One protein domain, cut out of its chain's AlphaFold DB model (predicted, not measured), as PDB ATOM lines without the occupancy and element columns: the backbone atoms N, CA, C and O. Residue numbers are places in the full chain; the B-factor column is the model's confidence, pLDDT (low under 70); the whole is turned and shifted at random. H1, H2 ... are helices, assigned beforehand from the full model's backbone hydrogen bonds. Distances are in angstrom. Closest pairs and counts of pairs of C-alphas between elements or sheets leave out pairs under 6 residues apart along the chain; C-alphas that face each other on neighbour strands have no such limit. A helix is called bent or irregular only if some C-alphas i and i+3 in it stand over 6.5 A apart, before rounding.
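This is residues 35 to 214 of the 319 residues of an uncharacterized protein of Bdellovibrio sp. NC01 (UniProt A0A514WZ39). One long helix, H6, runs through the body, with H4 and H1 crossing its later part, H3 folded beside H4 as a hairpin, and a second helical hairpin, H9 and H10, near its earlier part. Beyond the end of H6 the chain turns into an arm, H7 followed by the small H8, and residues 173 to 187 come back from it to H9, leaving a wide open space between arm and body. The printed part has 180 residues, with ten named helices, H1 to H10 in order along the chain, and no named strand; the class is all helix. The whole is compact, with a radius of gyration of the C-alphas of 18.1 A, and the C-alphas span 47 by 45 by 34 A.

H1, residues 36 to 46, touches the hub H6, residues 116 to 144, at a steep tilt of 66 degrees, opposite ways; the closest C-alphas are those of Ile 43 and Gly 136, 6.2 A apart, and H6 touches H1 with residues 132 to 140 alone. H2, residues 57 to 62, is close to H1 but not clearly touching, with the closest C-alphas, of Thr 41 and Leu 57, 7.9 A apart. H3, residues 66 to 76, and H4, residues 87 to 102, form a helical hairpin: they touch at a shallow tilt of 26 degrees, opposite ways, with the closest C-alphas, of Leu 72 and Val 100, 6.3 A apart. H4 touches H6 at a steep tilt of 43 degrees, opposite ways; the closest C-alphas, of Gly 98 and Glu 130, are 5.7 A apart. H5, residues 108 to 111, is close to H6 but not clearly touching, with the closest C-alphas, of Leu 111 and Arg 119, 7.7 A apart. H7, residues 152 to 165, is close to H4 but not clearly touching, with the closest C-alphas, of Ala 89 and Asp 158, 7.6 A apart. H8, residues 169 to 172, is close to H7 but not clearly touching, with the closest C-alphas, of Phe 163 and Gly 169, 5.8 A apart, and H6 and H8 are apart. H9, residues 188 to 197, and H10, residues 199 to 211, form another helical hairpin at a shallow tilt of 23 degrees, opposite ways; the closest C-alphas, of Ile 194 and His 202, are 6.4 A apart. H10 touches H6 about perpendicular to it, at 89 degrees, with the closest C-alphas, of Glu 121 and Tyr 199, 6.9 A apart. Each O i to N i+4 pair is within hydrogen-bond range in H1, H2, H3, H4, H6, H7 and H9, and 7 of 9 are in H10; H5 and H8 are too short for such a pair.

H1 begins at C-alpha 36, (-52.506, 17.600, -8.677), and is 15.3 A long from first to last C-alpha. H2 measures 8.7 A, H3 15.4 A, H4 21.5 A and H5 5.1 A. H6 measures 42.1 A, from C-alpha 116 at (-52.418, 51.337, -12.625) to C-alpha 144 at (-42.837, 10.323, -11.393). H7 measures 19.8 A, H8 5.5 A and H9 14.2 A. H10 measures 15.7 A and ends at C-alpha 211, (-41.768, 47.923, -17.775); it is irregular, with C-alphas 201 and 204 8.3 A apart.

The two C-alphas farthest apart, those of Lys 113 and Arg 148, are 50.7 A apart. The printed part, residues 35 to 214, has no cut. The link from H8 to H9, 15 residues, is long. The mean pLDDT of the printed part is 74.9, and 55 residues are under 70, among them residues 104 to 112, 145 to 184 and 212 to 214.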
ATOM      1  N   THR A  35     -51.474  13.376  -6.426       77.69
ATOM      2  CA  THR A  35     -52.535  14.077  -7.145       77.69
ATOM      3  C   THR A  35     -52.141  15.532  -7.382       77.69
ATOM      4  O   THR A  35     -51.393  16.135  -6.612       77.69
ATOM      5  N   VAL A  36     -52.705  16.159  -8.420       78.75
ATOM      6  CA  VAL A  36     -52.506  17.600  -8.677       78.75
ATOM      7  C   VAL A  36     -52.863  18.437  -7.444       78.75
ATOM      8  O   VAL A  36     -52.215  19.439  -7.164       78.75
ATOM      9  N   MET A  37     -53.879  18.019  -6.688       81.69
ATOM     10  CA  MET A  37     -54.299  18.712  -5.477       81.69
ATOM     11  C   MET A  37     -53.238  18.647  -4.373       81.69
ATOM     12  O   MET A  37     -52.928  19.675  -3.778       81.69
ATOM     13  N   GLU A  38     -52.646  17.475  -4.142       80.50
ATOM     14  CA  GLU A  38     -51.552  17.311  -3.178       80.50
ATOM     15  C   GLU A  38     -50.347  18.166  -3.568       80.50
ATOM     16  O   GLU A  38     -49.821  18.895  -2.727       80.50
ATOM     17  N   VAL A  39     -49.988  18.184  -4.854       82.25
ATOM     18  CA  VAL A  39     -48.886  19.014  -5.358       82.25
ATOM     19  C   VAL A  39     -49.147  20.499  -5.133       82.25
ATOM     20  O   VAL A  39     -48.271  21.196  -4.633       82.25
ATOM     21  N   ILE A  40     -50.359  20.993  -5.403       83.25
ATOM     22  CA  ILE A  40     -50.725  22.391  -5.117       83.25
ATOM     23  C   ILE A  40     -50.556  22.707  -3.627       83.25
ATOM     24  O   ILE A  40     -50.004  23.749  -3.282       83.25
ATOM     25  N   THR A  41     -51.015  21.818  -2.739       83.69
ATOM     26  CA  THR A  41     -50.889  22.044  -1.291       83.69
ATOM     27  C   THR A  41     -49.446  21.983  -0.805       83.69
ATOM     28  O   THR A  41     -49.095  22.697   0.133       83.69
ATOM     29  N   GLN A  42     -48.611  21.159  -1.437       84.81
ATOM     30  CA  GLN A  42     -47.195  21.047  -1.117       84.81
ATOM     31  C   GLN A  42     -46.442  22.302  -1.566       84.81
ATOM     32  O   GLN A  42     -45.784  22.935  -0.746       84.81
ATOM     33  N   ILE A  43     -46.649  22.742  -2.813       85.00
ATOM     34  CA  ILE A  43     -46.086  23.995  -3.342       85.00
ATOM     35  C   ILE A  43     -46.461  25.176  -2.449       85.00
ATOM     36  O   ILE A  43     -45.608  26.006  -2.142       85.00
ATOM     37  N   ASP A  44     -47.727  25.267  -2.034       86.00
ATOM     38  CA  ASP A  44     -48.190  26.360  -1.182       86.00
ATOM     39  C   ASP A  44     -47.482  26.356   0.181       86.00
ATOM     40  O   ASP A  44     -47.010  27.401   0.627       86.00
ATOM     41  N   LYS A  45     -47.317  25.186   0.813       85.19
ATOM     42  CA  LYS A  45     -46.552  25.052   2.067       85.19
ATOM     43  C   LYS A  45     -45.084  25.438   1.893       85.19
ATOM     44  O   LYS A  45     -44.563  26.184   2.718       85.19
ATOM     45  N   ASP A  46     -44.453  24.982   0.816       83.25
ATOM     46  CA  ASP A  46     -43.034  25.231   0.538       83.25
ATOM     47  C   ASP A  46     -42.747  26.717   0.251       83.25
ATOM     48  O   ASP A  46     -41.626  27.187   0.441       83.25
ATOM     49  N   HIS A  47     -43.772  27.485  -0.138       84.12
ATOM     50  CA  HIS A  47     -43.678  28.911  -0.457       84.12
ATOM     51  C   HIS A  47     -44.463  29.800   0.522       84.12
ATOM     52  O   HIS A  47     -45.057  30.799   0.116       84.12
ATOM     53  N   ASN A  48     -44.460  29.464   1.818       81.38
ATOM     54  CA  ASN A  48     -45.054  30.276   2.895       81.38
ATOM     55  C   ASN A  48     -46.538  30.633   2.677       81.38
ATOM     56  O   ASN A  48     -46.975  31.737   2.999       81.38
ATOM     57  N   GLN A  49     -47.317  29.714   2.111       83.88
ATOM     58  CA  GLN A  49     -48.740  29.885   1.799       83.88
ATOM     59  C   GLN A  49     -49.046  31.029   0.813       83.88
ATOM     60  O   GLN A  49     -50.157  31.574   0.778       83.88
ATOM     61  N   PHE A  50     -48.056  31.436   0.014       84.69
ATOM     62  CA  PHE A  50     -48.198  32.527  -0.947       84.69
ATOM     63  C   PHE A  50     -49.198  32.194  -2.065       84.69
ATOM     64  O   PHE A  50     -49.946  33.065  -2.519       84.69
ATOM     65  N   LEU A  51     -49.239  30.934  -2.509       84.12
ATOM     66  CA  LEU A  51     -50.053  30.497  -3.641       84.12
ATOM     67  C   LEU A  51     -51.550  30.631  -3.325       84.12
ATOM     68  O   LEU A  51     -52.307  31.159  -4.144       84.12
ATOM     69  N   LEU A  52     -51.969  30.228  -2.124       83.69
ATOM     70  CA  LEU A  52     -53.359  30.289  -1.659       83.69
ATOM     71  C   LEU A  52     -53.648  31.499  -0.754       83.69
ATOM     72  O   LEU A  52     -54.768  31.647  -0.262       83.69
ATOM     73  N   LYS A  53     -52.675  32.403  -0.575       82.62
ATOM     74  CA  LYS A  53     -52.778  33.609   0.268       82.62
ATOM     75  C   LYS A  53     -53.160  33.284   1.721       82.62
ATOM     76  O   LYS A  53     -54.006  33.965   2.302       82.62
ATOM     77  N   GLY A  54     -52.577  32.224   2.282       78.25
ATOM     78  CA  GLY A  54     -52.849  31.773   3.652       78.25
ATOM     79  C   GLY A  54     -54.199  31.078   3.855       78.25
ATOM     80  O   GLY A  54     -54.581  30.841   4.997       78.25
ATOM     81  N   ARG A  55     -54.938  30.777   2.780       81.94
ATOM     82  CA  ARG A  55     -56.225  30.068   2.841       81.94
ATOM     83  C   ARG A  55     -56.062  28.598   2.490       81.94
ATOM     84  O   ARG A  55     -55.211  28.238   1.680       81.94
ATOM     85  N   SER A  56     -56.941  27.751   3.015       80.50
ATOM     86  CA  SER A  56     -57.071  26.389   2.487       80.50
ATOM     87  C   SER A  56     -57.667  26.401   1.070       80.50
ATOM     88  O   SER A  56     -58.337  27.352   0.658       80.50
ATOM     89  N   LEU A  57     -57.460  25.334   0.292       78.19
ATOM     90  CA  LEU A  57     -58.075  25.227  -1.037       78.19
ATOM     91  C   LEU A  57     -59.612  25.237  -0.940       78.19
ATOM     92  O   LEU A  57     -60.291  25.810  -1.790       78.19
ATOM     93  N   GLU A  58     -60.170  24.658   0.122       80.69
ATOM     94  CA  GLU A  58     -61.609  24.666   0.393       80.69
ATOM     95  C   GLU A  58     -62.124  26.092   0.633       80.69
ATOM     96  O   GLU A  58     -63.087  26.510  -0.015       80.69
ATOM     97  N   GLU A  59     -61.423  26.880   1.451       82.06
ATOM     98  CA  GLU A  59     -61.706  28.306   1.676       82.06
ATOM     99  C   GLU A  59     -61.507  29.163   0.423       82.06
ATOM    100  O   GLU A  59     -62.260  30.100   0.178       82.06
ATOM    101  N   LEU A  60     -60.513  28.864  -0.417       81.50
ATOM    102  CA  LEU A  60     -60.356  29.571  -1.687       81.50
ATOM    103  C   LEU A  60     -61.551  29.291  -2.603       81.50
ATOM    104  O   LEU A  60     -62.086  30.190  -3.258       81.50
ATOM    105  N   THR A  61     -61.985  28.031  -2.654       81.62
ATOM    106  CA  THR A  61     -63.086  27.637  -3.525       81.62
ATOM    107  C   THR A  61     -64.438  28.119  -3.029       81.62
ATOM    108  O   THR A  61     -65.318  28.275  -3.873       81.62
ATOM    109  N   SER A  62     -64.647  28.407  -1.736       80.94
ATOM    110  CA  SER A  62     -65.947  28.874  -1.223       80.94
ATOM    111  C   SER A  62     -66.458  30.096  -1.988       80.94
ATOM    112  O   SER A  62     -67.636  30.128  -2.360       80.94
ATOM    113  N   ASP A  63     -65.548  31.003  -2.348       79.81
ATOM    114  CA  ASP A  63     -65.818  32.280  -3.019       79.81
ATOM    115  C   ASP A  63     -66.131  32.148  -4.524       79.81
ATOM    116  O   ASP A  63     -66.535  33.123  -5.183       79.81
ATOM    117  N   PHE A  64     -65.943  30.952  -5.093       84.81
ATOM    118  CA  PHE A  64     -66.120  30.690  -6.519       84.81
ATOM    119  C   PHE A  64     -67.592  30.488  -6.891       84.81
ATOM    120  O   PHE A  64     -68.375  29.867  -6.167       84.81
ATOM    121  N   SER A  65     -67.960  30.953  -8.088       84.94
ATOM    122  CA  SER A  65     -69.259  30.630  -8.682       84.94
ATOM    123  C   SER A  65     -69.382  29.125  -8.924       84.94
ATOM    124  O   SER A  65     -68.384  28.428  -9.124       84.94
ATOM    125  N   TRP A  66     -70.613  28.612  -8.960       85.62
ATOM    126  CA  TRP A  66     -70.867  27.188  -9.208       85.62
ATOM    127  C   TRP A  66     -70.185  26.678 -10.489       85.62
ATOM    128  O   TRP A  66     -69.566  25.614 -10.485       85.62
ATOM    129  N   LEU A  67     -70.215  27.468 -11.568       85.06
ATOM    130  CA  LEU A  67     -69.568  27.110 -12.832       85.06
ATOM    131  C   LEU A  67     -68.042  27.014 -12.689       85.06
ATOM    132  O   LEU A  67     -67.431  26.087 -13.218       85.06
ATOM    133  N   ARG A  68     -67.428  27.948 -11.954       84.81
ATOM    134  CA  ARG A  68     -65.983  27.960 -11.693       84.81
ATOM    135  C   ARG A  68     -65.573  26.780 -10.809       84.81
ATOM    136  O   ARG A  68     -64.626  26.085 -11.156       84.81
ATOM    137  N   LYS A  69     -66.350  26.468  -9.764       86.12
ATOM    138  CA  LYS A  69     -66.188  25.255  -8.935       86.12
ATOM    139  C   LYS A  69     -66.262  23.979  -9.778       86.12
ATOM    140  O   LYS A  69     -65.409  23.103  -9.658       86.12
ATOM    141  N   ARG A  70     -67.256  23.882 -10.671       84.19
ATOM    142  CA  ARG A  70     -67.426  22.737 -11.578       84.19
ATOM    143  C   ARG A  70     -66.240  22.585 -12.534       84.19
ATOM    144  O   ARG A  70     -65.777  21.464 -12.729       84.19
ATOM    145  N   LYS A  71     -65.751  23.686 -13.117       85.19
ATOM    146  CA  LYS A  71     -64.562  23.679 -13.985       85.19
ATOM    147  C   LYS A  71     -63.310  23.257 -13.222       85.19
ATOM    148  O   LYS A  71     -62.622  22.363 -13.690       85.19
ATOM    149  N   LEU A  72     -63.073  23.819 -12.035       85.81
ATOM    150  CA  LEU A  72     -61.922  23.463 -11.204       85.81
ATOM    151  C   LEU A  72     -61.914  21.971 -10.869       85.81
ATOM    152  O   LEU A  72     -60.920  21.299 -11.107       85.81
ATOM    153  N   ARG A  73     -63.046  21.433 -10.398       83.69
ATOM    154  CA  ARG A  73     -63.176  20.000 -10.098       83.69
ATOM    155  C   ARG A  73     -62.905  19.137 -11.328       83.69
ATOM    156  O   ARG A  73     -62.264  18.102 -11.218       83.69
ATOM    157  N   LYS A  74     -63.398  19.557 -12.499       83.75
ATOM    158  CA  LYS A  74     -63.135  18.848 -13.754       83.75
ATOM    159  C   LYS A  74     -61.641  18.839 -14.072       83.75
ATOM    160  O   LYS A  74     -61.143  17.778 -14.404       83.75
ATOM    161  N   ILE A  75     -60.959  19.979 -13.961       83.19
ATOM    162  CA  ILE A  75     -59.523  20.110 -14.248       83.19
ATOM    163  C   ILE A  75     -58.715  19.239 -13.283       83.19
ATOM    164  O   ILE A  75     -58.035  18.327 -13.744       83.19
ATOM    165  N   LEU A  76     -58.898  19.415 -11.968       83.12
ATOM    166  CA  LEU A  76     -58.177  18.660 -10.932       83.12
ATOM    167  C   LEU A  76     -58.342  17.139 -11.060       83.12
ATOM    168  O   LEU A  76     -57.407  16.400 -10.777       83.12
ATOM    169  N   ASN A  77     -59.509  16.677 -11.518       76.69
ATOM    170  CA  ASN A  77     -59.802  15.250 -11.674       76.69
ATOM    171  C   ASN A  77     -59.556  14.725 -13.100       76.69
ATOM    172  O   ASN A  77     -59.781  13.545 -13.357       76.69
ATOM    173  N   SER A  78     -59.195  15.588 -14.057       70.62
ATOM    174  CA  SER A  78     -59.105  15.194 -15.471       70.62
ATOM    175  C   SER A  78     -57.828  14.440 -15.813       70.62
ATOM    176  O   SER A  78     -57.839  13.638 -16.748       70.62
ATOM    177  N   VAL A  79     -56.736  14.705 -15.091       68.00
ATOM    178  CA  VAL A  79     -55.402  14.207 -15.423       68.00
ATOM    179  C   VAL A  79     -54.654  13.850 -14.140       68.00
ATOM    180  O   VAL A  79     -54.520  14.675 -13.241       68.00
ATOM    181  N   GLU A  80     -54.157  12.616 -14.070       73.00
ATOM    182  CA  GLU A  80     -53.124  12.227 -13.104       73.00
ATOM    183  C   GLU A  80     -51.770  12.735 -13.598       73.00
ATOM    184  O   GLU A  80     -51.514  12.703 -14.806       73.00
ATOM    185  N   ILE A  81     -50.897  13.163 -12.685       73.00
ATOM    186  CA  ILE A  81     -49.634  13.828 -13.033       73.00
ATOM    187  C   ILE A  81     -48.799  12.963 -13.987       73.00
ATOM    188  O   ILE A  81     -48.412  13.427 -15.051       73.00
ATOM    189  N   GLU A  82     -48.633  11.672 -13.716       69.75
ATOM    190  CA  GLU A  82     -47.891  10.741 -14.586       69.75
ATOM    191  C   GLU A  82     -48.386  10.661 -16.038       69.75
ATOM    192  O   GLU A  82     -47.639  10.293 -16.947       69.75
ATOM    193  N   LYS A  83     -49.662  10.982 -16.274       71.06
ATOM    194  CA  LYS A  83     -50.314  10.830 -17.578       71.06
ATOM    195  C   LYS A  83     -50.125  12.048 -18.483       71.06
ATOM    196  O   LYS A  83     -50.635  12.028 -19.608       71.06
ATOM    197  N   PHE A  84     -49.399  13.087 -18.052       75.56
ATOM    198  CA  PHE A  84     -49.077  14.216 -18.928       75.56
ATOM    199  C   PHE A  84     -48.223  13.759 -20.129       75.56
ATOM    200  O   PHE A  84     -47.203  13.092 -19.949       75.56
ATOM    201  N   PRO A  85     -48.619  14.101 -21.374       69.56
ATOM    202  CA  PRO A  85     -47.952  13.618 -22.584       69.56
ATOM    203  C   PRO A  85     -46.630  14.331 -22.903       69.56
ATOM    204  O   PRO A  85     -45.796  13.746 -23.599       69.56
ATOM    205  N   SER A  86     -46.446  15.566 -22.429       73.25
ATOM    206  CA  SER A  86     -45.215  16.355 -22.552       73.25
ATOM    207  C   SER A  86     -45.180  17.510 -21.544       73.25
ATOM    208  O   SER A  86     -46.219  17.889 -21.002       73.25
ATOM    209  N   GLU A  87     -44.013  18.136 -21.379       76.50
ATOM    210  CA  GLU A  87     -43.846  19.381 -20.609       76.50
ATOM    211  C   GLU A  87     -44.739  20.524 -21.128       76.50
ATOM    212  O   GLU A  87     -45.365  21.233 -20.345       76.50
ATOM    213  N   ASN A  88     -44.919  20.646 -22.448       75.31
ATOM    214  CA  ASN A  88     -45.801  21.661 -23.045       75.31
ATOM    215  C   ASN A  88     -47.288  21.415 -22.717       75.31
ATOM    216  O   ASN A  88     -48.130  22.313 -22.808       75.31
ATOM    217  N   ALA A  89     -47.670  20.176 -22.397       77.75
ATOM    218  CA  ALA A  89     -49.006  19.883 -21.889       77.75
ATOM    219  C   ALA A  89     -49.184  20.356 -20.442       77.75
ATOM    220  O   ALA A  89     -50.277  20.809 -20.105       77.75
ATOM    221  N   ILE A  90     -48.117  20.326 -19.639       82.25
ATOM    222  CA  ILE A  90     -48.117  20.856 -18.272       82.25
ATOM    223  C   ILE A  90     -48.311  22.370 -18.307       82.25
ATOM    224  O   ILE A  90     -49.197  22.865 -17.622       82.25
ATOM    225  N   ASP A  91     -47.610  23.097 -19.180       80.88
ATOM    226  CA  ASP A  91     -47.768  24.559 -19.301       80.88
ATOM    227  C   ASP A  91     -49.206  24.979 -19.594       80.88
ATOM    228  O   ASP A  91     -49.751  25.898 -18.982       80.88
ATOM    229  N   ARG A  92     -49.855  24.278 -20.529       81.00
ATOM    230  CA  ARG A  92     -51.258  24.534 -20.876       81.00
ATOM    231  C   ARG A  92     -52.190  24.217 -19.722       81.00
ATOM    232  O   ARG A  92     -53.117  24.979 -19.460       81.00
ATOM    233  N   TYR A  93     -51.942  23.098 -19.051       85.19
ATOM    234  CA  TYR A  93     -52.719  22.694 -17.893       85.19
ATOM    235  C   TYR A  93     -52.579  23.710 -16.754       85.19
ATOM    236  O   TYR A  93     -53.582  24.113 -16.171       85.19
ATOM    237  N   VAL A  94     -51.364  24.193 -16.494       86.19
ATOM    238  CA  VAL A  94     -51.067  25.247 -15.519       86.19
ATOM    239  C   VAL A  94     -51.763  26.549 -15.896       86.19
ATOM    240  O   VAL A  94     -52.375  27.169 -15.033       86.19
ATOM    241  N   ALA A  95     -51.740  26.950 -17.168       83.75
ATOM    242  CA  ALA A  95     -52.429  28.157 -17.621       83.75
ATOM    243  C   ALA A  95     -53.957  28.055 -17.432       83.75
ATOM    244  O   ALA A  95     -54.598  29.008 -16.974       83.75
ATOM    245  N   GLU A  96     -54.558  26.898 -17.737       83.75
ATOM    246  CA  GLU A  96     -55.991  26.662 -17.522       83.75
ATOM    247  C   GLU A  96     -56.333  26.643 -16.024       83.75
ATOM    248  O   GLU A  96     -57.255  27.337 -15.582       83.75
ATOM    249  N   LEU A  97     -55.551  25.911 -15.228       86.38
ATOM    250  CA  LEU A  97     -55.700  25.815 -13.779       86.38
ATOM    251  C   LEU A  97     -55.525  27.182 -13.107       86.38
ATOM    252  O   LEU A  97     -56.395  27.599 -12.346       86.38
ATOM    253  N   GLY A  98     -54.460  27.912 -13.431       84.62
ATOM    254  CA  GLY A  98     -54.163  29.249 -12.920       84.62
ATOM    255  C   GLY A  98     -55.236  30.266 -13.305       84.62
ATOM    256  O   GLY A  98     -55.648  31.080 -12.480       84.62
ATOM    257  N   THR A  99     -55.810  30.164 -14.505       84.06
ATOM    258  CA  THR A  99     -56.960  30.993 -14.900       84.06
ATOM    259  C   THR A  99     -58.199  30.682 -14.060       84.06
ATOM    260  O   THR A  99     -58.919  31.592 -13.649       84.06
ATOM    261  N   VAL A 100     -58.459  29.410 -13.756       85.06
ATOM    262  CA  VAL A 100     -59.609  29.018 -12.929       85.06
ATOM    263  C   VAL A 100     -59.370  29.285 -11.441       85.06
ATOM    264  O   VAL A 100     -60.320  29.611 -10.734       85.06
ATOM    265  N   MET A 101     -58.141  29.209 -10.940       83.62
ATOM    266  CA  MET A 101     -57.824  29.464  -9.532       83.62
ATOM    267  C   MET A 101     -57.642  30.954  -9.247       83.62
ATOM    268  O   MET A 101     -58.305  31.489  -8.363       83.62
ATOM    269  N   PHE A 102     -56.850  31.651 -10.056       83.44
ATOM    270  CA  PHE A 102     -56.405  33.026  -9.802       83.44
ATOM    271  C   PHE A 102     -56.990  34.055 -10.772       83.44
ATOM    272  O   PHE A 102     -56.786  35.254 -10.602       83.44
ATOM    273  N   GLY A 103     -57.750  33.624 -11.784       76.44
ATOM    274  CA  GLY A 103     -58.412  34.542 -12.709       76.44
ATOM    275  C   GLY A 103     -59.346  35.514 -11.992       76.44
ATOM    276  O   GLY A 103     -60.035  35.149 -11.027       76.44
ATOM    277  N   SER A 104     -59.384  36.756 -12.479       68.00
ATOM    278  CA  SER A 104     -60.210  37.812 -11.900       68.00
ATOM    279  C   SER A 104     -61.680  37.395 -11.883       68.00
ATOM    280  O   SER A 104     -62.238  36.977 -12.896       68.00
ATOM    281  N   LYS A 105     -62.324  37.521 -10.720       63.66
ATOM    282  CA  LYS A 105     -63.789  37.417 -10.587       63.66
ATOM    283  C   LYS A 105     -64.498  38.646 -11.173       63.66
ATOM    284  O   LYS A 105     -65.692  38.598 -11.456       63.66
ATOM    285  N   ASP A 106     -63.742  39.722 -11.338       57.22
ATOM    286  CA  ASP A 106     -64.200  41.037 -11.748       57.22
ATOM    287  C   ASP A 106     -64.626  41.064 -13.221       57.22
ATOM    288  O   ASP A 106     -63.900  40.612 -14.107       57.22
ATOM    289  N   ASN A 107     -65.796  41.651 -13.491       58.16
ATOM    290  CA  ASN A 107     -66.197  42.033 -14.844       58.16
ATOM    291  C   ASN A 107     -65.171  43.019 -15.428       58.16
ATOM    292  O   ASN A 107     -64.589  43.816 -14.692       58.16
ATOM    293  N   VAL A 108     -65.011  43.036 -16.754       59.66
ATOM    294  CA  VAL A 108     -64.107  43.956 -17.481       59.66
ATOM    295  C   VAL A 108     -64.239  45.412 -16.989       59.66
ATOM    296  O   VAL A 108     -63.249  46.122 -16.841       59.66
ATOM    297  N   THR A 109     -65.450  45.842 -16.628       55.59
ATOM    298  CA  THR A 109     -65.749  47.168 -16.066       55.59
ATOM    299  C   THR A 109     -65.067  47.456 -14.722       55.59
ATOM    300  O   THR A 109     -64.655  48.584 -14.476       55.59
ATOM    301  N   LEU A 110     -64.943  46.463 -13.837       62.09
ATOM    302  CA  LEU A 110     -64.252  46.594 -12.549       62.09
ATOM    303  C   LEU A 110     -62.730  46.615 -12.737       62.09
ATOM    304  O   LEU A 110     -62.044  47.352 -12.035       62.09
ATOM    305  N   LEU A 111     -62.212  45.907 -13.745       65.75
ATOM    306  CA  LEU A 111     -60.795  45.961 -14.118       65.75
ATOM    307  C   LEU A 111     -60.366  47.384 -14.523       65.75
ATOM    308  O   LEU A 111     -59.282  47.831 -14.157       65.75
ATOM    309  N   PHE A 112     -61.227  48.119 -15.235       67.38
ATOM    310  CA  PHE A 112     -60.972  49.518 -15.607       67.38
ATOM    311  C   PHE A 112     -61.070  50.504 -14.436       67.38
ATOM    312  O   PHE A 112     -60.535  51.606 -14.542       67.38
ATOM    313  N   LYS A 113     -61.717  50.122 -13.325       74.81
ATOM    314  CA  LYS A 113     -61.780  50.937 -12.102       74.81
ATOM    315  C   LYS A 113     -60.534  50.800 -11.223       74.81
ATOM    316  O   LYS A 113     -60.310  51.673 -10.392       74.81
ATOM    317  N   LYS A 114     -59.732  49.746 -11.406       77.50
ATOM    318  CA  LYS A 114     -58.485  49.545 -10.658       77.50
ATOM    319  C   LYS A 114     -57.417  50.556 -11.069       77.50
ATOM    320  O   LYS A 114     -57.273  50.905 -12.252       77.50
ATOM    321  N   SER A 115     -56.621  50.988 -10.096       83.88
ATOM    322  CA  SER A 115     -55.484  51.871 -10.360       83.88
ATOM    323  C   SER A 115     -54.447  51.179 -11.264       83.88
ATOM    324  O   SER A 115     -54.516  49.978 -11.545       83.88
ATOM    325  N   LYS A 116     -53.500  51.942 -11.824       78.94
ATOM    326  CA  LYS A 116     -52.418  51.337 -12.625       78.94
ATOM    327  C   LYS A 116     -51.543  50.417 -11.772       78.94
ATOM    328  O   LYS A 116     -51.152  49.363 -12.259       78.94
ATOM    329  N   ASP A 117     -51.288  50.801 -10.525       80.00
ATOM    330  CA  ASP A 117     -50.410  50.055  -9.626       80.00
ATOM    331  C   ASP A 117     -51.103  48.794  -9.082       80.00
ATOM    332  O   ASP A 117     -50.485  47.736  -9.058       80.00
ATOM    333  N   GLU A 118     -52.410  48.846  -8.794       80.62
ATOM    334  CA  GLU A 118     -53.207  47.660  -8.419       80.62
ATOM    335  C   GLU A 118     -53.270  46.623  -9.547       80.62
ATOM    336  O   GLU A 118     -53.167  45.423  -9.313       80.62
ATOM    337  N   ARG A 119     -53.411  47.073 -10.802       77.44
ATOM    338  CA  ARG A 119     -53.384  46.164 -11.960       77.44
ATOM    339  C   ARG A 119     -52.014  45.525 -12.157       77.44
ATOM    340  O   ARG A 119     -51.945  44.369 -12.571       77.44
ATOM    341  N   LEU A 120     -50.946  46.278 -11.891       81.62
ATOM    342  CA  LEU A 120     -49.580  45.767 -11.948       81.62
ATOM    343  C   LEU A 120     -49.358  44.714 -10.856       81.62
ATOM    344  O   LEU A 120     -48.834  43.644 -11.155       81.62
ATOM    345  N   GLU A 121     -49.806  44.987  -9.629       85.19
ATOM    346  CA  GLU A 121     -49.758  44.051  -8.502       85.19
ATOM    347  C   GLU A 121     -50.485  42.747  -8.830       85.19
ATOM    348  O   GLU A 121     -49.867  41.683  -8.816       85.19
ATOM    349  N   ASP A 122     -51.758  42.836  -9.225       81.50
ATOM    350  CA  ASP A 122     -52.576  41.672  -9.579       81.50
ATOM    351  C   ASP A 122     -51.924  40.840 -10.694       81.50
ATOM    352  O   ASP A 122     -51.869  39.611 -10.613       81.50
ATOM    353  N   SER A 123     -51.393  41.499 -11.730       80.62
ATOM    354  CA  SER A 123     -50.711  40.823 -12.836       80.62
ATOM    355  C   SER A 123     -49.419  40.145 -12.385       80.62
ATOM    356  O   SER A 123     -49.157  39.012 -12.780       80.62
ATOM    357  N   THR A 124     -48.610  40.817 -11.561       83.88
ATOM    358  CA  THR A 124     -47.317  40.293 -11.092       83.88
ATOM    359  C   THR A 124     -47.523  39.084 -10.196       83.88
ATOM    360  O   THR A 124     -46.892  38.049 -10.395       83.88
ATOM    361  N   VAL A 125     -48.444  39.192  -9.235       86.94
ATOM    362  CA  VAL A 125     -48.782  38.092  -8.329       86.94
ATOM    363  C   VAL A 125     -49.309  36.901  -9.125       86.94
ATOM    364  O   VAL A 125     -48.873  35.782  -8.877       86.94
ATOM    365  N   LYS A 126     -50.168  37.126 -10.128       85.38
ATOM    366  CA  LYS A 126     -50.675  36.045 -10.984       85.38
ATOM    367  C   LYS A 126     -49.561  35.342 -11.763       85.38
ATOM    368  O   LYS A 126     -49.552  34.116 -11.796       85.38
ATOM    369  N   ILE A 127     -48.617  36.090 -12.340       85.69
ATOM    370  CA  ILE A 127     -47.459  35.518 -13.052       85.69
ATOM    371  C   ILE A 127     -46.625  34.647 -12.106       85.69
ATOM    372  O   ILE A 127     -46.250  33.534 -12.465       85.69
ATOM    373  N   ILE A 128     -46.370  35.121 -10.882       87.69
ATOM    374  CA  ILE A 128     -45.630  34.352  -9.871       87.69
ATOM    375  C   ILE A 128     -46.394  33.078  -9.497       87.69
ATOM    376  O   ILE A 128     -45.808  32.003  -9.474       87.69
ATOM    377  N   GLN A 129     -47.702  33.169  -9.251       88.00
ATOM    378  CA  GLN A 129     -48.534  32.010  -8.914       88.00
ATOM    379  C   GLN A 129     -48.566  30.964 -10.039       88.00
ATOM    380  O   GLN A 129     -48.464  29.770  -9.769       88.00
ATOM    381  N   GLU A 130     -48.683  31.396 -11.296       86.31
ATOM    382  CA  GLU A 130     -48.620  30.505 -12.459       86.31
ATOM    383  C   GLU A 130     -47.240  29.853 -12.598       86.31
ATOM    384  O   GLU A 130     -47.163  28.656 -12.866       86.31
ATOM    385  N   LYS A 131     -46.158  30.598 -12.346       86.81
ATOM    386  CA  LYS A 131     -44.793  30.061 -12.378       86.81
ATOM    387  C   LYS A 131     -44.550  29.027 -11.277       86.81
ATOM    388  O   LYS A 131     -44.063  27.945 -11.577       86.81
ATOM    389  N   LEU A 132     -44.989  29.301 -10.045       87.31
ATOM    390  CA  LEU A 132     -44.906  28.350  -8.928       87.31
ATOM    391  C   LEU A 132     -45.679  27.055  -9.208       87.31
ATOM    392  O   LEU A 132     -45.175  25.965  -8.942       87.31
ATOM    393  N   LEU A 133     -46.888  27.164  -9.774       87.31
ATOM    394  CA  LEU A 133     -47.650  25.992 -10.212       87.31
ATOM    395  C   LEU A 133     -46.907  25.204 -11.289       87.31
ATOM    396  O   LEU A 133     -46.903  23.975 -11.245       87.31
ATOM    397  N   ASN A 134     -46.312  25.901 -12.256       87.88
ATOM    398  CA  ASN A 134     -45.593  25.265 -13.348       87.88
ATOM    399  C   ASN A 134     -44.368  24.504 -12.841       87.88
ATOM    400  O   ASN A 134     -44.245  23.309 -13.093       87.88
ATOM    401  N   ASP A 135     -43.517  25.171 -12.064       85.75
ATOM    402  CA  ASP A 135     -42.279  24.599 -11.542       85.75
ATOM    403  C   ASP A 135     -42.567  23.381 -10.652       85.75
ATOM    404  O   ASP A 135     -41.933  22.338 -10.806       85.75
ATOM    405  N   GLY A 136     -43.582  23.457  -9.784       82.81
ATOM    406  CA  GLY A 136     -43.938  22.335  -8.917       82.81
ATOM    407  C   GLY A 136     -44.622  21.168  -9.641       82.81
ATOM    408  O   GLY A 136     -44.329  20.008  -9.342       82.81
ATOM    409  N   LEU A 137     -45.484  21.430 -10.635       85.06
ATOM    410  CA  LEU A 137     -46.093  20.361 -11.439       85.06
ATOM    411  C   LEU A 137     -45.087  19.711 -12.390       85.06
ATOM    412  O   LEU A 137     -45.112  18.491 -12.542       85.06
ATOM    413  N   ARG A 138     -44.186  20.488 -12.997       85.38
ATOM    414  CA  ARG A 138     -43.092  19.960 -13.824       85.38
ATOM    415  C   ARG A 138     -42.090  19.169 -12.998       85.38
ATOM    416  O   ARG A 138     -41.697  18.097 -13.441       85.38
ATOM    417  N   GLY A 139     -41.715  19.658 -11.814       81.69
ATOM    418  CA  GLY A 139     -40.826  18.944 -10.894       81.69
ATOM    419  C   GLY A 139     -41.408  17.587 -10.509       81.69
ATOM    420  O   GLY A 139     -40.807  16.555 -10.789       81.69
ATOM    421  N   THR A 140     -42.649  17.581 -10.016       80.81
ATOM    422  CA  THR A 140     -43.334  16.332  -9.645       80.81
ATOM    423  C   THR A 140     -43.544  15.414 -10.851       80.81
ATOM    424  O   THR A 140     -43.445  14.197 -10.741       80.81
ATOM    425  N   TRP A 141     -43.823  15.963 -12.035       81.81
ATOM    426  CA  TRP A 141     -43.906  15.156 -13.249       81.81
ATOM    427  C   TRP A 141     -42.563  14.526 -13.615       81.81
ATOM    428  O   TRP A 141     -42.537  13.350 -13.956       81.81
ATOM    429  N   GLY A 142     -41.457  15.264 -13.523       77.62
ATOM    430  CA  GLY A 142     -40.117  14.747 -13.802       77.62
ATOM    431  C   GLY A 142     -39.720  13.587 -12.886       77.62
ATOM    432  O   GLY A 142     -39.098  12.634 -13.353       77.62
ATOM    433  N   ASP A 143     -40.143  13.634 -11.624       75.25
ATOM    434  CA  ASP A 143     -39.836  12.605 -10.625       75.25
ATOM    435  C   ASP A 143     -40.650  11.316 -10.816       75.25
ATOM    436  O   ASP A 143     -40.187  10.226 -10.474       75.25
ATOM    437  N   VAL A 144     -41.863  11.426 -11.368       70.62
ATOM    438  CA  VAL A 144     -42.837  10.323 -11.393       70.62
ATOM    439  C   VAL A 144     -43.078   9.782 -12.819       70.62
ATOM    440  O   VAL A 144     -43.417   8.613 -13.021       70.62
ATOM    441  N   ALA A 145     -42.866  10.583 -13.864       65.12
ATOM    442  CA  ALA A 145     -43.196  10.190 -15.230       65.12
ATOM    443  C   ALA A 145     -42.193   9.198 -15.833       65.12
ATOM    444  O   ALA A 145     -41.095   9.541 -16.276       65.12
ATOM    445  N   ASN A 146     -42.642   7.958 -16.035       59.50
ATOM    446  CA  ASN A 146     -41.998   7.041 -16.970       59.50
ATOM    447  C   ASN A 146     -42.300   7.480 -18.412       59.50
ATOM    448  O   ASN A 146     -43.264   7.024 -19.037       59.50
ATOM    449  N   VAL A 147     -41.439   8.336 -18.977       57.12
ATOM    450  CA  VAL A 147     -41.559   8.913 -20.336       57.12
ATOM    451  C   VAL A 147     -41.747   7.852 -21.427       57.12
ATOM    452  O   VAL A 147     -42.204   8.184 -22.512       57.12
ATOM    453  N   ARG A 148     -41.474   6.562 -21.174       53.03
ATOM    454  CA  ARG A 148     -41.770   5.454 -22.100       53.03
ATOM    455  C   ARG A 148     -43.259   5.074 -22.193       53.03
ATOM    456  O   ARG A 148     -43.669   4.683 -23.285       53.03
ATOM    457  N   ASN A 149     -44.076   5.277 -21.154       53.53
ATOM    458  CA  ASN A 149     -45.467   4.785 -21.066       53.53
ATOM    459  C   ASN A 149     -46.547   5.727 -21.633       53.53
ATOM    460  O   ASN A 149     -47.700   5.325 -21.791       53.53
ATOM    461  N   THR A 150     -46.210   6.969 -21.984       58.81
ATOM    462  CA  THR A 150     -47.165   7.888 -22.631       58.81
ATOM    463  C   THR A 150     -47.612   7.368 -24.004       58.81
ATOM    464  O   THR A 150     -46.796   7.031 -24.862       58.81
ATOM    465  N   LYS A 151     -48.931   7.288 -24.233       62.94
ATOM    466  CA  LYS A 151     -49.502   6.702 -25.456       62.94
ATOM    467  C   LYS A 151     -48.967   7.430 -26.692       62.94
ATOM    468  O   LYS A 151     -49.061   8.653 -26.789       62.94
ATOM    469  N   LEU A 152     -48.469   6.668 -27.667       63.16
ATOM    470  CA  LEU A 152     -47.868   7.176 -28.908       63.16
ATOM    471  C   LEU A 152     -48.769   8.197 -29.629       63.16
ATOM    472  O   LEU A 152     -48.287   9.215 -30.118       63.16
ATOM    473  N   MET A 153     -50.088   7.980 -29.588       53.91
ATOM    474  CA  MET A 153     -51.086   8.889 -30.158       53.91
ATOM    475  C   MET A 153     -51.168  10.244 -29.439       53.91
ATOM    476  O   MET A 153     -51.301  11.274 -30.090       53.91
ATOM    477  N   GLN A 154     -51.050  10.278 -28.107       60.62
ATOM    478  CA  GLN A 154     -51.044  11.537 -27.354       60.62
ATOM    479  C   GLN A 154     -49.767  12.333 -27.632       60.62
ATOM    480  O   GLN A 154     -49.850  13.536 -27.854       60.62
ATOM    481  N   ARG A 155     -48.610  11.663 -27.731       64.81
ATOM    482  CA  ARG A 155     -47.358  12.315 -28.154       64.81
ATOM    483  C   ARG A 155     -47.450  12.864 -29.579       64.81
ATOM    484  O   ARG A 155     -46.908  13.929 -29.849       64.81
ATOM    485  N   MET A 156     -48.119  12.155 -30.493       62.41
ATOM    486  CA  MET A 156     -48.328  12.634 -31.865       62.41
ATOM    487  C   MET A 156     -49.282  13.825 -31.935       62.41
ATOM    488  O   MET A 156     -48.947  14.810 -32.582       62.41
ATOM    489  N   LEU A 157     -50.428  13.773 -31.252       66.94
ATOM    490  CA  LEU A 157     -51.359  14.905 -31.180       66.94
ATOM    491  C   LEU A 157     -50.691  16.137 -30.575       66.94
ATOM    492  O   LEU A 157     -50.884  17.248 -31.062       66.94
ATOM    493  N   ASP A 158     -49.860  15.935 -29.559       66.00
ATOM    494  CA  ASP A 158     -49.121  17.019 -28.943       66.00
ATOM    495  C   ASP A 158     -48.046  17.595 -29.872       66.00
ATOM    496  O   ASP A 158     -47.924  18.809 -30.000       66.00
ATOM    497  N   LYS A 159     -47.332  16.742 -30.617       68.00
ATOM    498  CA  LYS A 159     -46.414  17.173 -31.685       68.00
ATOM    499  C   LYS A 159     -47.124  17.940 -32.798       68.00
ATOM    500  O   LYS A 159     -46.588  18.930 -33.269       68.00
ATOM    501  N   ILE A 160     -48.320  17.521 -33.212       64.75
ATOM    502  CA  ILE A 160     -49.109  18.221 -34.238       64.75
ATOM    503  C   ILE A 160     -49.555  19.588 -33.718       64.75
ATOM    504  O   ILE A 160     -49.401  20.588 -34.412       64.75
ATOM    505  N   TRP A 161     -50.052  19.648 -32.482       62.03
ATOM    506  CA  TRP A 161     -50.481  20.897 -31.859       62.03
ATOM    507  C   TRP A 161     -49.306  21.861 -31.636       62.03
ATOM    508  O   TRP A 161     -49.392  23.035 -31.981       62.03
ATOM    509  N   THR A 162     -48.177  21.367 -31.116       63.09
ATOM    510  CA  THR A 162     -46.941  22.156 -30.942       63.09
ATOM    511  C   THR A 162     -46.287  22.522 -32.267       63.09
ATOM    512  O   THR A 162     -45.616  23.541 -32.332       63.09
ATOM    513  N   PHE A 163     -46.489  21.757 -33.337       60.75
ATOM    514  CA  PHE A 163     -46.048  22.132 -34.679       60.75
ATOM    515  C   PHE A 163     -46.925  23.243 -35.272       60.75
ATOM    516  O   PHE A 163     -46.391  24.223 -35.783       60.75
ATOM    517  N   GLN A 164     -48.253  23.134 -35.137       57.91
ATOM    518  CA  GLN A 164     -49.203  24.174 -35.556       57.91
ATOM    519  C   GLN A 164     -48.994  25.494 -34.800       57.91
ATOM    520  O   GLN A 164     -49.056  26.556 -35.410       57.91
ATOM    521  N   ASN A 165     -48.705  25.429 -33.496       54.84
ATOM    522  CA  ASN A 165     -48.522  26.612 -32.647       54.84
ATOM    523  C   ASN A 165     -47.053  26.996 -32.408       54.84
ATOM    524  O   ASN A 165     -46.771  28.004 -31.764       54.84
ATOM    525  N   GLY A 166     -46.110  26.193 -32.891       52.03
ATOM    526  CA  GLY A 166     -44.679  26.417 -32.727       52.03
ATOM    527  C   GLY A 166     -44.101  27.331 -33.802       52.03
ATOM    528  O   GLY A 166     -44.704  27.581 -34.845       52.03
ATOM    529  N   ARG A 167     -42.857  27.771 -33.575       48.94
ATOM    530  CA  ARG A 167     -42.064  28.630 -34.482       48.94
ATOM    531  C   ARG A 167     -42.012  28.165 -35.945       48.94
ATOM    532  O   ARG A 167     -41.759  28.983 -36.818       48.94
ATOM    533  N   ILE A 168     -42.219  26.877 -36.221       47.31
ATOM    534  CA  ILE A 168     -42.146  26.318 -37.579       47.31
ATOM    535  C   ILE A 168     -43.486  26.472 -38.323       47.31
ATOM    536  O   ILE A 168     -43.474  26.777 -39.512       47.31
ATOM    537  N   GLY A 169     -44.631  26.398 -37.632       43.69
ATOM    538  CA  GLY A 169     -45.936  26.756 -38.208       43.69
ATOM    539  C   GLY A 169     -46.039  28.240 -38.590       43.69
ATOM    540  O   GLY A 169     -46.759  28.592 -39.521       43.69
ATOM    541  N   GLN A 170     -45.245  29.103 -37.942       47.16
ATOM    542  CA  GLN A 170     -45.084  30.519 -38.308       47.16
ATOM    543  C   GLN A 170     -44.273  30.732 -39.598       47.16
ATOM    544  O   GLN A 170     -44.383  31.783 -40.218       47.16
ATOM    545  N   LEU A 171     -43.460  29.755 -40.015       45.75
ATOM    546  CA  LEU A 171     -42.642  29.831 -41.232       45.75
ATOM    547  C   LEU A 171     -43.423  29.424 -42.489       45.75
ATOM    548  O   LEU A 171     -43.109  29.891 -43.579       45.75
ATOM    549  N   THR A 172     -44.445  28.578 -42.348       47.66
ATOM    550  CA  THR A 172     -45.233  28.060 -43.479       47.66
ATOM    551  C   THR A 172     -46.528  28.833 -43.753       47.66
ATOM    552  O   THR A 172     -47.194  28.554 -44.746       47.66
ATOM    553  N   GLY A 173     -46.900  29.795 -42.904       41.09
ATOM    554  CA  GLY A 173     -48.129  30.582 -43.035       41.09
ATOM    555  C   GLY A 173     -47.871  32.084 -43.147       41.09
ATOM    556  O   GLY A 173     -48.024  32.782 -42.156       41.09
ATOM    557  N   LEU A 174     -47.559  32.566 -44.359       41.69
ATOM    558  CA  LEU A 174     -47.466  33.988 -44.758       41.69
ATOM    559  C   LEU A 174     -46.381  34.844 -44.044       41.69
ATOM    560  O   LEU A 174     -46.076  34.650 -42.871       41.69
ATOM    561  N   PRO A 175     -45.793  35.854 -44.719       41.56
ATOM    562  CA  PRO A 175     -44.712  36.691 -44.190       41.56
ATOM    563  C   PRO A 175     -45.248  37.784 -43.247       41.56
ATOM    564  O   PRO A 175     -45.041  38.978 -43.450       41.56
ATOM    565  N   LEU A 176     -45.963  37.381 -42.201       47.28
ATOM    566  CA  LEU A 176     -46.386  38.236 -41.096       47.28
ATOM    567  C   LEU A 176     -45.882  37.594 -39.806       47.28
ATOM    568  O   LEU A 176     -46.647  37.074 -38.999       47.28
ATOM    569  N   ILE A 177     -44.560  37.640 -39.621       52.34
ATOM    570  CA  ILE A 177     -43.915  37.379 -38.334       52.34
ATOM    571  C   ILE A 177     -44.425  38.464 -37.380       52.34
ATOM    572  O   ILE A 177     -43.819  39.514 -37.250       52.34
ATOM    573  N   LEU A 178     -45.585  38.293 -36.752       51.47
ATOM    574  CA  LEU A 178     -46.008  39.211 -35.695       51.47
ATOM    575  C   LEU A 178     -44.874  39.263 -34.659       51.47
ATOM    576  O   LEU A 178     -44.317  38.206 -34.343       51.47
ATOM    577  N   PRO A 179     -44.470  40.453 -34.166       51.31
ATOM    578  CA  PRO A 179     -43.416  40.531 -33.169       51.31
ATOM    579  C   PRO A 179     -43.810  39.624 -32.010       51.31
ATOM    580  O   PRO A 179     -44.854  39.831 -31.389       51.31
ATOM    581  N   ALA A 180     -43.006  38.583 -31.785       51.72
ATOM    582  CA  ALA A 180     -43.248  37.630 -30.721       51.72
ATOM    583  C   ALA A 180     -43.316  38.425 -29.417       51.72
ATOM    584  O   ALA A 180     -42.338  39.063 -29.016       51.72
ATOM    585  N   MET A 181     -44.499  38.449 -28.808       55.62
ATOM    586  CA  MET A 181     -44.669  39.055 -27.500       55.62
ATOM    587  C   MET A 181     -43.830  38.213 -26.546       55.62
ATOM    588  O   MET A 181     -44.067  37.016 -26.418       55.62
ATOM    589  N   ARG A 182     -42.782  38.807 -25.966       55.94
ATOM    590  CA  ARG A 182     -42.066  38.140 -24.880       55.94
ATOM    591  C   ARG A 182     -43.055  38.009 -23.734       55.94
ATOM    592  O   ARG A 182     -43.644  39.018 -23.341       55.94
ATOM    593  N   ASP A 183     -43.244  36.790 -23.248       59.00
ATOM    594  CA  ASP A 183     -44.028  36.555 -22.045       59.00
ATOM    595  C   ASP A 183     -43.457  37.427 -20.924       59.00
ATOM    596  O   ASP A 183     -42.236  37.552 -20.776       59.00
ATOM    597  N   MET A 184     -44.338  38.117 -20.195       66.44
ATOM    598  CA  MET A 184     -43.903  38.905 -19.047       66.44
ATOM    599  C   MET A 184     -43.390  37.927 -17.999       66.44
ATOM    600  O   MET A 184     -44.165  37.161 -17.431       66.44
ATOM    601  N   GLU A 185     -42.086  37.939 -17.758       73.81
ATOM    602  CA  GLU A 185     -41.441  37.028 -16.828       73.81
ATOM    603  C   GLU A 185     -40.817  37.818 -15.684       73.81
ATOM    604  O   GLU A 185     -39.990  38.714 -15.890       73.81
ATOM    605  N   VAL A 186     -41.208  37.468 -14.460       81.19
ATOM    606  CA  VAL A 186     -40.600  38.011 -13.246       81.19
ATOM    607  C   VAL A 186     -39.252  37.309 -13.031       81.19
ATOM    608  O   VAL A 186     -39.222  36.073 -12.961       81.19
ATOM    609  N   PRO A 187     -38.133  38.054 -12.918       84.94
ATOM    610  CA  PRO A 187     -36.832  37.471 -12.609       84.94
ATOM    611  C   PRO A 187     -36.895  36.624 -11.328       84.94
ATOM    612  O   PRO A 187     -37.552  37.041 -10.370       84.94
ATOM    613  N   PRO A 188     -36.203  35.473 -11.267       84.31
ATOM    614  CA  PRO A 188     -36.315  34.545 -10.139       84.31
ATOM    615  C   PRO A 188     -35.929  35.197  -8.805       84.31
ATOM    616  O   PRO A 188     -36.628  35.024  -7.815       84.31
ATOM    617  N   GLU A 189     -34.887  36.030  -8.784       85.75
ATOM    618  CA  GLU A 189     -34.470  36.764  -7.581       85.75
ATOM    619  C   GLU A 189     -35.580  37.668  -7.030       85.75
ATOM    620  O   GLU A 189     -35.843  37.688  -5.827       85.75
ATOM    621  N   LEU A 190     -36.266  38.392  -7.918       87.31
ATOM    622  CA  LEU A 190     -37.370  39.269  -7.546       87.31
ATOM    623  C   LEU A 190     -38.597  38.462  -7.106       87.31
ATOM    624  O   LEU A 190     -39.285  38.851  -6.168       87.31
ATOM    625  N   MET A 191     -38.852  37.319  -7.745       86.75
ATOM    626  CA  MET A 191     -39.918  36.404  -7.349       86.75
ATOM    627  C   MET A 191     -39.737  35.937  -5.899       86.75
ATOM    628  O   MET A 191     -40.665  36.073  -5.105       86.75
ATOM    629  N   TYR A 192     -38.542  35.469  -5.522       86.44
ATOM    630  CA  TYR A 192     -38.265  35.038  -4.146       86.44
ATOM    631  C   TYR A 192     -38.424  36.172  -3.129       86.44
ATOM    632  O   TYR A 192     -39.016  35.969  -2.068       86.44
ATOM    633  N   LYS A 193     -37.950  37.380  -3.464       88.06
ATOM    634  CA  LYS A 193     -38.157  38.577  -2.635       88.06
ATOM    635  C   LYS A 193     -39.645  38.878  -2.427       88.06
ATOM    636  O   LYS A 193     -40.062  39.121  -1.298       88.06
ATOM    637  N   ILE A 194     -40.452  38.822  -3.492       88.44
ATOM    638  CA  ILE A 194     -41.901  39.076  -3.433       88.44
ATOM    639  C   ILE A 194     -42.628  37.997  -2.624       88.44
ATOM    640  O   ILE A 194     -43.539  38.329  -1.870       88.44
ATOM    641  N   ILE A 195     -42.233  36.726  -2.746       86.75
ATOM    642  CA  ILE A 195     -42.821  35.626  -1.965       86.75
ATOM    643  C   ILE A 195     -42.530  35.805  -0.469       86.75
ATOM    644  O   ILE A 195     -43.414  35.585   0.354       86.75
ATOM    645  N   ARG A 196     -41.308  36.220  -0.113       86.31
ATOM    646  CA  ARG A 196     -40.881  36.377   1.285       86.31
ATOM    647  C   ARG A 196     -41.431  37.643   1.946       86.31
ATOM    648  O   ARG A 196     -41.970  37.567   3.043       86.31
ATOM    649  N   ASP A 197     -41.272  38.792   1.292       86.12
ATOM    650  CA  ASP A 197     -41.521  40.113   1.895       86.12
ATOM    651  C   ASP A 197     -42.855  40.736   1.430       86.12
ATOM    652  O   ASP A 197     -43.287  41.769   1.945       86.12
ATOM    653  N   GLY A 198     -43.519  40.118   0.450       84.56
ATOM    654  CA  GLY A 198     -44.734  40.621  -0.185       84.56
ATOM    655  C   GLY A 198     -44.468  41.604  -1.333       84.56
ATOM    656  O   GLY A 198     -43.433  42.266  -1.411       84.56
ATOM    657  N   TYR A 199     -45.447  41.742  -2.236       86.56
ATOM    658  CA  TYR A 199     -45.329  42.610  -3.417       86.56
ATOM    659  C   TYR A 199     -45.106  44.085  -3.053       86.56
ATOM    660  O   TYR A 199     -44.287  44.757  -3.672       86.56
ATOM    661  N   LYS A 200     -45.790  44.587  -2.015       86.88
ATOM    662  CA  LYS A 200     -45.724  46.003  -1.611       86.88
ATOM    663  C   LYS A 200     -44.311  46.468  -1.256       86.88
ATOM    664  O   LYS A 200     -43.979  47.614  -1.536       86.88
ATOM    665  N   ALA A 201     -43.484  45.593  -0.682       87.62
ATOM    666  CA  ALA A 201     -42.105  45.911  -0.316       87.62
ATOM    667  C   ALA A 201     -41.183  46.074  -1.539       87.62
ATOM    668  O   ALA A 201     -40.215  46.826  -1.481       87.62
ATOM    669  N   HIS A 202     -41.514  45.416  -2.657       88.94
ATOM    670  CA  HIS A 202     -40.685  45.345  -3.870       88.94
ATOM    671  C   HIS A 202     -41.396  45.907  -5.114       88.94
ATOM    672  O   HIS A 202     -41.018  45.604  -6.247       88.94
ATOM    673  N   ALA A 203     -42.428  46.735  -4.919       85.50
ATOM    674  CA  ALA A 203     -43.292  47.227  -5.993       85.50
ATOM    675  C   ALA A 203     -42.527  48.038  -7.057       85.50
ATOM    676  O   ALA A 203     -42.794  47.903  -8.251       85.50
ATOM    677  N   GLU A 204     -41.540  48.840  -6.645       85.62
ATOM    678  CA  GLU A 204     -40.695  49.608  -7.570       85.62
ATOM    679  C   GLU A 204     -39.755  48.705  -8.385       85.62
ATOM    680  O   GLU A 204     -39.645  48.866  -9.604       85.62
ATOM    681  N   GLU A 205     -39.137  47.696  -7.757       83.56
ATOM    682  CA  GLU A 205     -38.302  46.711  -8.461       83.56
ATOM    683  C   GLU A 205     -39.133  45.931  -9.500       83.56
ATOM    684  O   GLU A 205     -38.716  45.782 -10.655       83.56
ATOM    685  N   ALA A 206     -40.353  45.518  -9.132       84.06
ATOM    686  CA  ALA A 206     -41.298  44.850 -10.027       84.06
ATOM    687  C   ALA A 206     -41.742  45.736 -11.191       84.06
ATOM    688  O   ALA A 206     -41.753  45.297 -12.345       84.06
ATOM    689  N   ARG A 207     -42.030  47.011 -10.923       82.19
ATOM    690  CA  ARG A 207     -42.399  47.981 -11.954       82.19
ATOM    691  C   ARG A 207     -41.290  48.162 -12.982       82.19
ATOM    692  O   ARG A 207     -41.578  48.196 -14.178       82.19
ATOM    693  N   VAL A 208     -40.034  48.268 -12.551       82.19
ATOM    694  CA  VAL A 208     -38.890  48.421 -13.464       82.19
ATOM    695  C   VAL A 208     -38.666  47.156 -14.293       82.19
ATOM    696  O   VAL A 208     -38.449  47.260 -15.503       82.19
ATOM    697  N   ALA A 209     -38.752  45.975 -13.675       79.38
ATOM    698  CA  ALA A 209     -38.576  44.696 -14.361       79.38
ATOM    699  C   ALA A 209     -39.647  44.472 -15.444       79.38
ATOM    700  O   ALA A 209     -39.311  44.187 -16.594       79.38
ATOM    701  N   LEU A 210     -40.919  44.701 -15.110       75.12
ATOM    702  CA  LEU A 210     -42.046  44.486 -16.023       75.12
ATOM    703  C   LEU A 210     -42.173  45.585 -17.086       75.12
ATOM    704  O   LEU A 210     -42.572  45.313 -18.217       75.12
ATOM    705  N   LYS A 211     -41.773  46.830 -16.784       72.00
ATOM    706  CA  LYS A 211     -41.768  47.923 -17.775       72.00
ATOM    707  C   LYS A 211     -40.812  47.646 -18.939       72.00
ATOM    708  O   LYS A 211     -41.124  48.021 -20.064       72.00
ATOM    709  N   LYS A 212     -39.689  46.956 -18.701       62.25
ATOM    710  CA  LYS A 212     -38.761  46.523 -19.767       62.25
ATOM    711  C   LYS A 212     -39.366  45.471 -20.712       62.25
ATOM    712  O   LYS A 212     -38.787  45.200 -21.758       62.25
ATOM    713  N   GLN A 213     -40.505  44.887 -20.351       60.22
ATOM    714  CA  GLN A 213     -41.201  43.834 -21.094       60.22
ATOM    715  C   GLN A 213     -42.541  44.332 -21.677       60.22
ATOM    716  O   GLN A 213     -43.413  43.535 -22.014       60.22
ATOM    717  N   SER A 214     -42.743  45.654 -21.778       59.59
ATOM    718  CA  SER A 214     -44.060  46.219 -22.085       59.59
ATOM    719  C   SER A 214     -44.550  45.923 -23.511       59.59
ATOM    720  O   SER A 214     -43.819  46.023 -24.498       59.59
TER     721      SER A 214